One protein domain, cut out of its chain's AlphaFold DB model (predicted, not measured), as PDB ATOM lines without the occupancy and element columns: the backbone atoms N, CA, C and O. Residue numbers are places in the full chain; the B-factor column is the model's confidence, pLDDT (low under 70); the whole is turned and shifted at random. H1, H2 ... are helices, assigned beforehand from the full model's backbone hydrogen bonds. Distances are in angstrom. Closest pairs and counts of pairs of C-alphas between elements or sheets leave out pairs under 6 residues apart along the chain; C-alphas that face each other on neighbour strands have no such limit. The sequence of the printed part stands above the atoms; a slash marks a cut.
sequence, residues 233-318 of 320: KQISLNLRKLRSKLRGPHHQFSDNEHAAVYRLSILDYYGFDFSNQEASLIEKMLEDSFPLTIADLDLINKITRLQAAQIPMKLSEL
ATOM      1  N   LYS A 233     -31.817  -8.074 168.796       66.69
ATOM      2  CA  LYS A 233     -32.876  -8.563 167.903       66.69
ATOM      3  C   LYS A 233     -33.698  -9.708 168.490       66.69
ATOM      4  O   LYS A 233     -34.913  -9.659 168.390       66.69
ATOM      5  N   GLN A 234     -33.063 -10.716 169.087       73.75
ATOM      6  CA  GLN A 234     -33.785 -11.879 169.605       73.75
ATOM      7  C   GLN A 234     -34.665 -11.508 170.809       73.75
ATOM      8  O   GLN A 234     -35.853 -11.814 170.805       73.75
ATOM      9  N   ILE A 235     -34.107 -10.799 171.797       81.44
ATOM     10  CA  ILE A 235     -34.805 -10.457 173.044       81.44
ATOM     11  C   ILE A 235     -35.921  -9.443 172.779       81.44
ATOM     12  O   ILE A 235     -37.043  -9.661 173.221       81.44
ATOM     13  N   SER A 236     -35.672  -8.398 171.984       78.44
ATOM     14  CA  SER A 236     -36.705  -7.420 171.604       78.44
ATOM     15  C   SER A 236     -37.831  -8.074 170.786       78.44
ATOM     16  O   SER A 236     -39.012  -7.782 170.977       78.44
ATOM     17  N   LEU A 237     -37.502  -9.024 169.897       80.56
ATOM     18  CA  LEU A 237     -38.516  -9.816 169.190       80.56
ATOM     19  C   LEU A 237     -39.293 -10.734 170.138       80.56
ATOM     20  O   LEU A 237     -40.498 -10.902 169.950       80.56
ATOM     21  N   ASN A 238     -38.631 -11.324 171.133       86.69
ATOM     22  CA  ASN A 238     -39.274 -12.150 172.151       86.69
ATOM     23  C   ASN A 238     -40.210 -11.308 173.026       86.69
ATOM     24  O   ASN A 238     -41.358 -11.704 173.196       86.69
ATOM     25  N   LEU A 239     -39.800 -10.108 173.450       87.94
ATOM     26  CA  LEU A 239     -40.664  -9.138 174.131       87.94
ATOM     27  C   LEU A 239     -41.874  -8.764 173.281       87.94
ATOM     28  O   LEU A 239     -43.002  -8.775 173.763       87.94
ATOM     29  N   ARG A 240     -41.678  -8.502 171.988       84.75
ATOM     30  CA  ARG A 240     -42.794  -8.233 171.078       84.75
ATOM     31  C   ARG A 240     -43.758  -9.420 170.964       84.75
ATOM     32  O   ARG A 240     -44.974  -9.230 170.937       84.75
ATOM     33  N   LYS A 241     -43.246 -10.650 170.874       87.38
ATOM     34  CA  LYS A 241     -44.094 -11.855 170.881       87.38
ATOM     35  C   LYS A 241     -44.830 -11.998 172.213       87.38
ATOM     36  O   LYS A 241     -46.011 -12.326 172.201       87.38
ATOM     37  N   LEU A 242     -44.159 -11.704 173.325       88.38
ATOM     38  CA  LEU A 242     -44.725 -11.742 174.668       88.38
ATOM     39  C   LEU A 242     -45.879 -10.739 174.808       88.38
ATOM     40  O   LEU A 242     -46.972 -11.126 175.205       88.38
ATOM     41  N   ARG A 243     -45.710  -9.499 174.328       88.31
ATOM     42  CA  ARG A 243     -46.804  -8.515 174.208       88.31
ATOM     43  C   ARG A 243     -47.958  -9.011 173.342       88.31
ATOM     44  O   ARG A 243     -49.124  -8.826 173.681       88.31
ATOM     45  N   SER A 244     -47.656  -9.682 172.232       84.38
ATOM     46  CA  SER A 244     -48.699 -10.282 171.396       84.38
ATOM     47  C   SER A 244     -49.462 -11.398 172.117       84.38
ATOM     48  O   SER A 244     -50.657 -11.538 171.869       84.38
ATOM     49  N   LYS A 245     -48.798 -12.182 172.981       85.31
ATOM     50  CA  LYS A 245     -49.443 -13.202 173.822       85.31
ATOM     51  C   LYS A 245     -50.320 -12.574 174.902       85.31
ATOM     52  O   LYS A 245     -51.446 -13.026 175.064       85.31
ATOM     53  N   LEU A 246     -49.844 -11.517 175.570       83.75
ATOM     54  CA  LEU A 246     -50.616 -10.770 176.575       83.75
ATOM     55  C   LEU A 246     -51.944 -10.252 176.010       83.75
ATOM     56  O   LEU A 246     -52.948 -10.237 176.701       83.75
ATOM     57  N   ARG A 247     -51.979  -9.884 174.727       76.19
ATOM     58  CA  ARG A 247     -53.204  -9.415 174.062       76.19
ATOM     59  C   ARG A 247     -54.153 -10.542 173.620       76.19
ATOM     60  O   ARG A 247     -55.272 -10.268 173.187       76.19
ATOM     61  N   GLY A 248     -53.701 -11.793 173.636       74.19
ATOM     62  CA  GLY A 248     -54.487 -12.935 173.176       74.19
ATOM     63  C   GLY A 248     -55.627 -13.291 174.144       74.19
ATOM     64  O   GLY A 248     -55.487 -13.098 175.346       74.19
ATOM     65  N   PRO A 249     -56.733 -13.886 173.659       64.19
ATOM     66  CA  PRO A 249     -57.902 -14.234 174.481       64.19
ATOM     67  C   PRO A 249     -57.653 -15.336 175.534       64.19
ATOM     68  O   PRO A 249     -58.546 -15.641 176.315       64.19
ATOM     69  N   HIS A 250     -56.463 -15.946 175.552       63.44
ATOM     70  CA  HIS A 250     -56.100 -17.062 176.434       63.44
ATOM     71  C   HIS A 250     -54.863 -16.773 177.299       63.44
ATOM     72  O   HIS A 250     -54.156 -17.701 177.688       63.44
ATOM     73  N   HIS A 251     -54.551 -15.503 177.570       66.62
ATOM     74  CA  HIS A 251     -53.383 -15.175 178.383       66.62
ATOM     75  C   HIS A 251     -53.602 -15.569 179.860       66.62
ATOM     76  O   HIS A 251     -54.658 -15.307 180.426       66.62
ATOM     77  N   GLN A 252     -52.599 -16.194 180.485       74.19
ATOM     78  CA  GLN A 252     -52.618 -16.593 181.908       74.19
ATOM     79  C   GLN A 252     -51.713 -15.719 182.789       74.19
ATOM     80  O   GLN A 252     -51.488 -16.040 183.952       74.19
ATOM     81  N   PHE A 253     -51.184 -14.624 182.240       81.38
ATOM     82  CA  PHE A 253     -50.299 -13.734 182.983       81.38
ATOM     83  C   PHE A 253     -51.033 -13.021 184.122       81.38
ATOM     84  O   PHE A 253     -52.142 -12.520 183.941       81.38
ATOM     85  N   SER A 254     -50.369 -12.945 185.269       85.81
ATOM     86  CA  SER A 254     -50.737 -12.108 186.408       85.81
ATOM     87  C   SER A 254     -50.503 -10.619 186.120       85.81
ATOM     88  O   SER A 254     -49.704 -10.248 185.257       85.81
ATOM     89  N   ASP A 255     -51.137  -9.745 186.906       86.00
ATOM     90  CA  ASP A 255     -50.972  -8.288 186.784       86.00
ATOM     91  C   ASP A 255     -49.506  -7.847 186.914       86.00
ATOM     92  O   ASP A 255     -49.042  -6.954 186.202       86.00
ATOM     93  N   ASN A 256     -48.746  -8.511 187.790       85.81
ATOM     94  CA  ASN A 256     -47.330  -8.218 188.002       85.81
ATOM     95  C   ASN A 256     -46.477  -8.600 186.792       85.81
ATOM     96  O   ASN A 256     -45.566  -7.857 186.430       85.81
ATOM     97  N   GLU A 257     -46.771  -9.730 186.154       87.62
ATOM     98  CA  GLU A 257     -46.102 -10.136 184.918       87.62
ATOM     99  C   GLU A 257     -46.437  -9.177 183.778       87.62
ATOM    100  O   GLU A 257     -45.543  -8.757 183.045       87.62
ATOM    101  N   HIS A 258     -47.701  -8.766 183.666       88.44
ATOM    102  CA  HIS A 258     -48.136  -7.785 182.677       88.44
ATOM    103  C   HIS A 258     -47.384  -6.455 182.844       88.44
ATOM    104  O   HIS A 258     -46.808  -5.924 181.890       88.44
ATOM    105  N   ALA A 259     -47.315  -5.950 184.079       86.62
ATOM    106  CA  ALA A 259     -46.576  -4.740 184.406       86.62
ATOM    107  C   ALA A 259     -45.073  -4.883 184.114       86.62
ATOM    108  O   ALA A 259     -44.475  -3.980 183.523       86.62
ATOM    109  N   ALA A 260     -44.465  -6.023 184.449       88.75
ATOM    110  CA  ALA A 260     -43.055  -6.272 184.173       88.75
ATOM    111  C   ALA A 260     -42.747  -6.275 182.669       88.75
ATOM    112  O   ALA A 260     -41.763  -5.668 182.243       88.75
ATOM    113  N   VAL A 261     -43.606  -6.874 181.837       89.81
ATOM    114  CA  VAL A 261     -43.430  -6.861 180.374       89.81
ATOM    115  C   VAL A 261     -43.523  -5.448 179.806       89.81
ATOM    116  O   VAL A 261     -42.743  -5.093 178.915       89.81
ATOM    117  N   TYR A 262     -44.420  -4.610 180.324       88.19
ATOM    118  CA  TYR A 262     -44.484  -3.203 179.928       88.19
ATOM    119  C   TYR A 262     -43.245  -2.421 180.348       88.19
ATOM    120  O   TYR A 262     -42.673  -1.705 179.526       88.19
ATOM    121  N   ARG A 263     -42.755  -2.619 181.573       86.25
ATOM    122  CA  ARG A 263     -41.509  -1.995 182.047       86.25
ATOM    123  C   ARG A 263     -40.309  -2.403 181.192       86.25
ATOM    124  O   ARG A 263     -39.567  -1.537 180.734       86.25
ATOM    125  N   LEU A 264     -40.166  -3.693 180.884       87.19
ATOM    126  CA  LEU A 264     -39.130  -4.195 179.974       87.19
ATOM    127  C   LEU A 264     -39.283  -3.630 178.556       87.19
ATOM    128  O   LEU A 264     -38.289  -3.327 177.907       87.19
ATOM    129  N   SER A 265     -40.514  -3.437 178.083       85.19
ATOM    130  CA  SER A 265     -40.784  -2.841 176.770       85.19
ATOM    131  C   SER A 265     -40.380  -1.370 176.695       85.19
ATOM    132  O   SER A 265     -39.850  -0.941 175.674       85.19
ATOM    133  N   ILE A 266     -40.588  -0.603 177.767       80.25
ATOM    134  CA  ILE A 266     -40.115   0.784 177.861       80.25
ATOM    135  C   ILE A 266     -38.580   0.812 177.868       80.25
ATOM    136  O   ILE A 266     -37.972   1.613 177.158       80.25
ATOM    137  N   LEU A 267     -37.936  -0.095 178.611       79.69
ATOM    138  CA  LEU A 267     -36.475  -0.216 178.608       79.69
ATOM    139  C   LEU A 267     -35.926  -0.563 177.216       79.69
ATOM    140  O   LEU A 267     -34.937   0.034 176.787       79.69
ATOM    141  N   ASP A 268     -36.586  -1.473 176.495       79.19
ATOM    142  CA  ASP A 268     -36.263  -1.806 175.102       79.19
ATOM    143  C   ASP A 268     -36.405  -0.578 174.189       79.19
ATOM    144  O   ASP A 268     -35.508  -0.289 173.397       79.19
ATOM    145  N   TYR A 269     -37.487   0.192 174.357       75.00
ATOM    146  CA  TYR A 269     -37.788   1.396 173.577       75.00
ATOM    147  C   TYR A 269     -36.726   2.494 173.739       75.00
ATOM    148  O   TYR A 269     -36.262   3.062 172.749       75.00
ATOM    149  N   TYR A 270     -36.277   2.764 174.967       71.56
ATOM    150  CA  TYR A 270     -35.157   3.687 175.207       71.56
ATOM    151  C   TYR A 270     -33.797   3.089 174.847       71.56
ATOM    152  O   TYR A 270     -32.788   3.790 174.774       71.56
ATOM    153  N   GLY A 271     -33.762   1.787 174.591       69.75
ATOM    154  CA  GLY A 271     -32.574   1.096 174.175       69.75
ATOM    155  C   GLY A 271     -31.604   0.822 175.322       69.75
ATOM    156  O   GLY A 271     -30.394   0.915 175.097       69.75
ATOM    157  N   PHE A 272     -32.089   0.410 176.490       74.50
ATOM    158  CA  PHE A 272     -31.261  -0.147 177.562       74.50
ATOM    159  C   PHE A 272     -30.877  -1.607 177.310       74.50
ATOM    160  O   PHE A 272     -31.539  -2.329 176.568       74.50
ATOM    161  N   ASP A 273     -29.754  -2.025 177.894       74.69
ATOM    162  CA  ASP A 273     -29.313  -3.417 177.845       74.69
ATOM    163  C   ASP A 273     -29.997  -4.235 178.938       74.69
ATOM    164  O   ASP A 273     -30.099  -3.787 180.082       74.69
ATOM    165  N   PHE A 274     -30.434  -5.439 178.569       80.69
ATOM    166  CA  PHE A 274     -30.971  -6.420 179.501       80.69
ATOM    167  C   PHE A 274     -29.837  -7.231 180.118       80.69
ATOM    168  O   PHE A 274     -28.922  -7.690 179.431       80.69
ATOM    169  N   SER A 275     -29.923  -7.438 181.424       84.50
ATOM    170  CA  SER A 275     -29.119  -8.422 182.133       84.50
ATOM    171  C   SER A 275     -29.455  -9.843 181.665       84.50
ATOM    172  O   SER A 275     -30.539 -10.116 181.149       84.50
ATOM    173  N   ASN A 276     -28.542 -10.788 181.907       84.81
ATOM    174  CA  ASN A 276     -28.778 -12.204 181.596       84.81
ATOM    175  C   ASN A 276     -30.024 -12.758 182.312       84.81
ATOM    176  O   ASN A 276     -30.704 -13.628 181.774       84.81
ATOM    177  N   GLN A 277     -30.330 -12.244 183.508       86.50
ATOM    178  CA  GLN A 277     -31.515 -12.633 184.273       86.50
ATOM    179  C   GLN A 277     -32.803 -12.122 183.615       86.50
ATOM    180  O   GLN A 277     -33.737 -12.895 183.444       86.50
ATOM    181  N   GLU A 278     -32.836 -10.859 183.178       88.06
ATOM    182  CA  GLU A 278     -33.982 -10.290 182.449       88.06
ATOM    183  C   GLU A 278     -34.188 -10.978 181.095       88.06
ATOM    184  O   GLU A 278     -35.314 -11.308 180.737       88.06
ATOM    185  N   ALA A 279     -33.107 -11.256 180.360       86.50
ATOM    186  CA  ALA A 279     -33.172 -11.985 179.096       86.50
ATOM    187  C   ALA A 279     -33.739 -13.403 179.279       86.50
ATOM    188  O   ALA A 279     -34.650 -13.801 178.554       86.50
ATOM    189  N   SER A 280     -33.247 -14.137 180.284       87.50
ATOM    190  CA  SER A 280     -33.741 -15.478 180.608       87.50
ATOM    191  C   SER A 280     -35.196 -15.452 181.079       87.50
ATOM    192  O   SER A 280     -35.972 -16.319 180.685       87.50
ATOM    193  N   LEU A 281     -35.593 -14.446 181.864       90.44
ATOM    194  CA  LEU A 281     -36.982 -14.250 182.275       90.44
ATOM    195  C   LEU A 281     -37.902 -14.066 181.061       90.44
ATOM    196  O   LEU A 281     -38.932 -14.726 180.976       90.44
ATOM    197  N   ILE A 282     -37.515 -13.222 180.098       88.81
ATOM    198  CA  ILE A 282     -38.287 -12.988 178.865       88.81
ATOM    199  C   ILE A 282     -38.469 -14.286 178.071       88.81
ATOM    200  O   ILE A 282     -39.553 -14.539 177.549       88.81
ATOM    201  N   GLU A 283     -37.422 -15.105 177.964       88.94
ATOM    202  CA  GLU A 283     -37.483 -16.394 177.269       88.94
ATOM    203  C   GLU A 283     -38.397 -17.388 177.992       88.94
ATOM    204  O   GLU A 283     -39.291 -17.948 177.362       88.94
ATOM    205  N   LYS A 284     -38.262 -17.529 179.317       88.50
ATOM    206  CA  LYS A 284     -39.137 -18.388 180.131       88.50
ATOM    207  C   LYS A 284     -40.600 -17.960 180.062       88.50
ATOM    208  O   LYS A 284     -41.464 -18.796 179.876       88.50
ATOM    209  N   MET A 285     -40.889 -16.662 180.161       87.69
ATOM    210  CA  MET A 285     -42.259 -16.144 180.047       87.69
ATOM    211  C   MET A 285     -42.850 -16.350 178.645       87.69
ATOM    212  O   MET A 285     -44.068 -16.365 178.476       87.69
ATOM    213  N   LEU A 286     -42.005 -16.474 177.618       86.44
ATOM    214  CA  LEU A 286     -42.443 -16.794 176.264       86.44
ATOM    215  C   LEU A 286     -42.694 -18.299 176.083       86.44
ATOM    216  O   LEU A 286     -43.537 -18.682 175.266       86.44
ATOM    217  N   GLU A 287     -41.971 -19.141 176.807       83.94
ATOM    218  CA  GLU A 287     -42.109 -20.591 176.793       83.94
ATOM    219  C   GLU A 287     -43.051 -21.041 177.917       83.94
ATOM    220  O   GLU A 287     -42.632 -21.281 179.043       83.94
ATOM    221  N   ASP A 288     -44.333 -21.235 177.590       68.12
ATOM    222  CA  ASP A 288     -45.385 -21.645 178.545       68.12
ATOM    223  C   ASP A 288     -45.102 -23.009 179.237       68.12
ATOM    224  O   ASP A 288     -45.872 -23.469 180.075       68.12
ATOM    225  N   SER A 289     -44.008 -23.686 178.866       60.38
ATOM    226  CA  SER A 289     -43.552 -24.973 179.391       60.38
ATOM    227  C   SER A 289     -42.700 -24.887 180.658       60.38
ATOM    228  O   SER A 289     -42.502 -25.918 181.303       60.38
ATOM    229  N   PHE A 290     -42.169 -23.712 181.016       66.50
ATOM    230  CA  PHE A 290     -41.293 -23.571 182.181       66.50
ATOM    231  C   PHE A 290     -41.983 -22.800 183.307       66.50
ATOM    232  O   PHE A 290     -42.271 -21.614 183.142       66.50
ATOM    233  N   PRO A 291     -42.229 -23.428 184.474       76.44
ATOM    234  CA  PRO A 291     -42.757 -22.699 185.615       76.44
ATOM    235  C   PRO A 291     -41.735 -21.657 186.067       76.44
ATOM    236  O   PRO A 291     -40.540 -21.947 186.193       76.44
ATOM    237  N   LEU A 292     -42.211 -20.441 186.325       83.50
ATOM    238  CA  LEU A 292     -41.380 -19.380 186.879       83.50
ATOM    239  C   LEU A 292     -40.883 -19.784 188.268       83.50
ATOM    240  O   LEU A 292     -41.638 -20.272 189.111       83.50
ATOM    241  N   THR A 293     -39.590 -19.590 188.504       86.75
ATOM    242  CA  THR A 293     -38.974 -19.860 189.804       86.75
ATOM    243  C   THR A 293     -39.234 -18.712 190.779       86.75
ATOM    244  O   THR A 293     -39.590 -17.605 190.381       86.75
ATOM    245  N   ILE A 294     -38.980 -18.933 192.073       87.06
ATOM    246  CA  ILE A 294     -39.064 -17.870 193.093       87.06
ATOM    247  C   ILE A 294     -38.164 -16.678 192.723       87.06
ATOM    248  O   ILE A 294     -38.580 -15.531 192.844       87.06
ATOM    249  N   ALA A 295     -36.968 -16.943 192.188       88.06
ATOM    250  CA  ALA A 295     -36.057 -15.895 191.731       88.06
ATOM    251  C   ALA A 295     -36.620 -15.097 190.541       88.06
ATOM    252  O   ALA A 295     -36.390 -13.893 190.444       88.06
ATOM    253  N   ASP A 296     -37.373 -15.753 189.651       87.00
ATOM    254  CA  ASP A 296     -38.043 -15.092 188.528       87.00
ATOM    255  C   ASP A 296     -39.186 -14.189 189.033       87.00
ATOM    256  O   ASP A 296     -39.330 -13.060 188.567       87.00
ATOM    257  N   LEU A 297     -39.950 -14.636 190.039       88.38
ATOM    258  CA  LEU A 297     -41.002 -13.837 190.683       88.38
ATOM    259  C   LEU A 297     -40.437 -12.624 191.435       88.38
ATOM    260  O   LEU A 297     -40.983 -11.523 191.345       88.38
ATOM    261  N   ASP A 298     -39.317 -12.793 192.139       88.38
ATOM    262  CA  ASP A 298     -38.607 -11.683 192.783       88.38
ATOM    263  C   ASP A 298     -38.096 -10.672 191.751       88.38
ATOM    264  O   ASP A 298     -38.199  -9.457 191.956       88.38
ATOM    265  N   LEU A 299     -37.591 -11.158 190.613       88.31
ATOM    266  CA  LEU A 299     -37.162 -10.310 189.510       88.31
ATOM    267  C   LEU A 299     -38.339  -9.550 188.887       88.31
ATOM    268  O   LEU A 299     -38.221  -8.345 188.679       88.31
ATOM    269  N   ILE A 300     -39.484 -10.203 188.665       87.88
ATOM    270  CA  ILE A 300     -40.727  -9.553 188.214       87.88
ATOM    271  C   ILE A 300     -41.122  -8.442 189.186       87.88
ATOM    272  O   ILE A 300     -41.319  -7.306 188.768       87.88
ATOM    273  N   ASN A 301     -41.156  -8.722 190.489       86.62
ATOM    274  CA  ASN A 301     -41.483  -7.716 191.501       86.62
ATOM    275  C   ASN A 301     -40.504  -6.533 191.483       86.62
ATOM    276  O   ASN A 301     -40.916  -5.381 191.637       86.62
ATOM    277  N   LYS A 302     -39.211  -6.796 191.271       86.31
ATOM    278  CA  LYS A 302     -38.188  -5.754 191.143       86.31
ATOM    279  C   LYS A 302     -38.395  -4.902 189.889       86.31
ATOM    280  O   LYS A 302     -38.298  -3.680 189.975       86.31
ATOM    281  N   ILE A 303     -38.714  -5.527 188.756       85.62
ATOM    282  CA  ILE A 303     -39.006  -4.851 187.486       85.62
ATOM    283  C   ILE A 303     -40.290  -4.025 187.587       85.62
ATOM    284  O   ILE A 303     -40.319  -2.880 187.157       85.62
ATOM    285  N   THR A 304     -41.344  -4.547 188.204       82.75
ATOM    286  CA  THR A 304     -42.610  -3.818 188.366       82.75
ATOM    287  C   THR A 304     -42.448  -2.585 189.257       82.75
ATOM    288  O   THR A 304     -43.078  -1.555 189.018       82.75
ATOM    289  N   ARG A 305     -41.559  -2.658 190.256       76.38
ATOM    290  CA  ARG A 305     -41.215  -1.533 191.141       76.38
ATOM    291  C   ARG A 305     -40.245  -0.525 190.521       76.38
ATOM    292  O   ARG A 305     -40.064   0.541 191.108       76.38
ATOM    293  N   LEU A 306     -39.626  -0.822 189.373       71.38
ATOM    294  CA  LEU A 306     -38.834   0.165 188.639       71.38
ATOM    295  C   LEU A 306     -39.763   1.306 188.207       71.38
ATOM    296  O   LEU A 306     -40.642   1.137 187.366       71.38
ATOM    297  N   GLN A 307     -39.584   2.473 188.824       60.25
ATOM    298  CA  GLN A 307     -40.291   3.691 188.445       60.25
ATOM    299  C   GLN A 307     -39.625   4.339 187.225       60.25
ATOM    300  O   GLN A 307     -38.397   4.316 187.102       60.25
ATOM    301  N   ALA A 308     -40.436   5.022 186.410       54.00
ATOM    302  CA  ALA A 308     -40.040   5.930 185.328       54.00
ATOM    303  C   ALA A 308     -38.817   6.799 185.651       54.00
ATOM    304  O   ALA A 308     -37.973   7.051 184.800       54.00
ATOM    305  N   ALA A 309     -38.703   7.236 186.909       49.44
ATOM    306  CA  ALA A 309     -37.643   8.104 187.406       49.44
ATOM    307  C   ALA A 309     -36.222   7.510 187.287       49.44
ATOM    308  O   ALA A 309     -35.247   8.255 187.359       49.44
ATOM    309  N   GLN A 310     -36.079   6.198 187.066       57.25
ATOM    310  CA  GLN A 310     -34.772   5.554 186.862       57.25
ATOM    311  C   GLN A 310     -34.326   5.521 185.388       57.25
ATOM    312  O   GLN A 310     -33.155   5.274 185.105       57.25
ATOM    313  N   ILE A 311     -35.228   5.821 184.447       54.00
ATOM    314  CA  ILE A 311     -34.918   5.945 183.015       54.00
ATOM    315  C   ILE A 311     -34.031   7.183 182.758       54.00
ATOM    316  O   ILE A 311     -33.002   7.029 182.097       54.00
ATOM    317  N   PRO A 312     -34.317   8.372 183.339       50.81
ATOM    318  CA  PRO A 312     -33.406   9.515 183.304       50.81
ATOM    319  C   PRO A 312     -32.062   9.261 183.994       50.81
ATOM    320  O   PRO A 312     -31.045   9.674 183.453       50.81
ATOM    321  N   MET A 313     -32.024   8.553 185.135       46.75
ATOM    322  CA  MET A 313     -30.754   8.238 185.820       46.75
ATOM    323  C   MET A 313     -29.806   7.445 184.916       46.75
ATOM    324  O   MET A 313     -28.636   7.800 184.786       46.75
ATOM    325  N   LYS A 314     -30.314   6.430 184.209       44.47
ATOM    326  CA  LYS A 314     -29.487   5.688 183.251       44.47
ATOM    327  C   LYS A 314     -29.180   6.459 181.958       44.47
ATOM    328  O   LYS A 314     -28.214   6.119 181.282       44.47
ATOM    329  N   LEU A 315     -29.967   7.476 181.594       40.97
ATOM    330  CA  LEU A 315     -29.641   8.392 180.490       40.97
ATOM    331  C   LEU A 315     -28.525   9.372 180.883       40.97
ATOM    332  O   LEU A 315     -27.615   9.583 180.090       40.97
ATOM    333  N   SER A 316     -28.536   9.893 182.116       41.84
ATOM    334  CA  SER A 316     -27.465  10.758 182.635       41.84
ATOM    335  C   SER A 316     -26.130  10.030 182.825       41.84
ATOM    336  O   SER A 316     -25.078  10.646 182.704       41.84
ATOM    337  N   GLU A 317     -26.148   8.716 183.063       42.91
ATOM    338  CA  GLU A 317     -24.937   7.879 183.109       42.91
ATOM    339  C   GLU A 317     -24.310   7.635 181.718       42.91
ATOM    340  O   GLU A 317     -23.150   7.239 181.633       42.91
ATOM    341  N   LEU A 318     -25.055   7.862 180.627       41.72
ATOM    342  CA  LEU A 318     -24.605   7.670 179.239       41.72
ATOM    343  C   LEU A 318     -24.117   8.963 178.560       41.72
ATOM    344  O   LEU A 318     -23.585   8.886 177.453       41.72
TER     345      LEU A 318
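AT A GLANCE: This is residues 233 to 318 of the 320 residues of an uncharacterized protein of Puccinia coronata f. sp. avenae (UniProt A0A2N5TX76). Four helices crossing one another make a small body, with H2 and H3 in the middle, H1 across one side of them and H4 across the other. A short last helix, H5, lies beyond this body at one end of the longest axis, and the loop around Pro 249 lies at the other end. The printed part has 86 residues with five named helices, in the order H1, H2, H3, H4, H5, and no named strand; the class is all helix. The whole is compact, with a radius of gyration of the C-alphas of 12.7 A, and its outline is elongated, 40 by 26 by 22 A.

HOW THE PARTS SIT: H1, residues 233 to 246, touches H2, residues 255 to 270, closest at the C-alphas of Ser 236 and Asp 268, 6.6 A apart. The two form a helical hairpin and run opposite ways at 36 degrees, a tilt only just steep. H1 also touches H3, residues 276 to 286, closest at the C-alphas of Leu 242 and Leu 286, 5.8 A apart, the same way at a steep tilt of 41 degrees. H2 and H3 are near each other, with 8 pairs of C-alphas within 10 A and the closest 8.1 A apart. H4, residues 294 to 304, touches H2, closest at the C-alphas of Ala 260 and Thr 304, 4.9 A apart, the same way at a steep tilt of 60 degrees. The helix packing is mostly crossed: no touching pair is at a shallow tilt. H4 is close to but not clearly touching H3, about perpendicular at 83 degrees, with the C-alphas of Leu 281 and Asp 296 the closest at 6.4 A. H5, residues 310 to 316, touches no helix; it is close to but not clearly touching H2, where the C-alphas of Leu 267 and Ile 311 are the closest, 7.7 A apart. H1 and H4 are apart. In H1, H2, H3, H4 and H5 every O i to N i+4 pair is within hydrogen-bond range.

IN THESE COORDINATES: H1 begins at C-alpha 233, at (-32.876, -8.563, 167.903), and measures 19.9 A from first to last C-alpha. H2, the longest helix with 16 residues, measures 23.0 A and begins at C-alpha 255, at (-50.972, -8.288, 186.784). H3 measures 15.4 A and H4 15.2 A, with 11 residues each. H5 has 7 residues and ends at C-alpha 316, at (-27.465, 10.758, 182.635).

THE WHOLE: The C-alphas of Pro 249 and Glu 317 are the two farthest apart, at 40.6 A. The printed part has no cut. The links H2 to H3 and H4 to H5 are tight, the other two are short, and none is long. The mean pLDDT of the printed part is 77.3; 20 residues are under 70, among them residues 307 to 318, and H5 has a mean of 48.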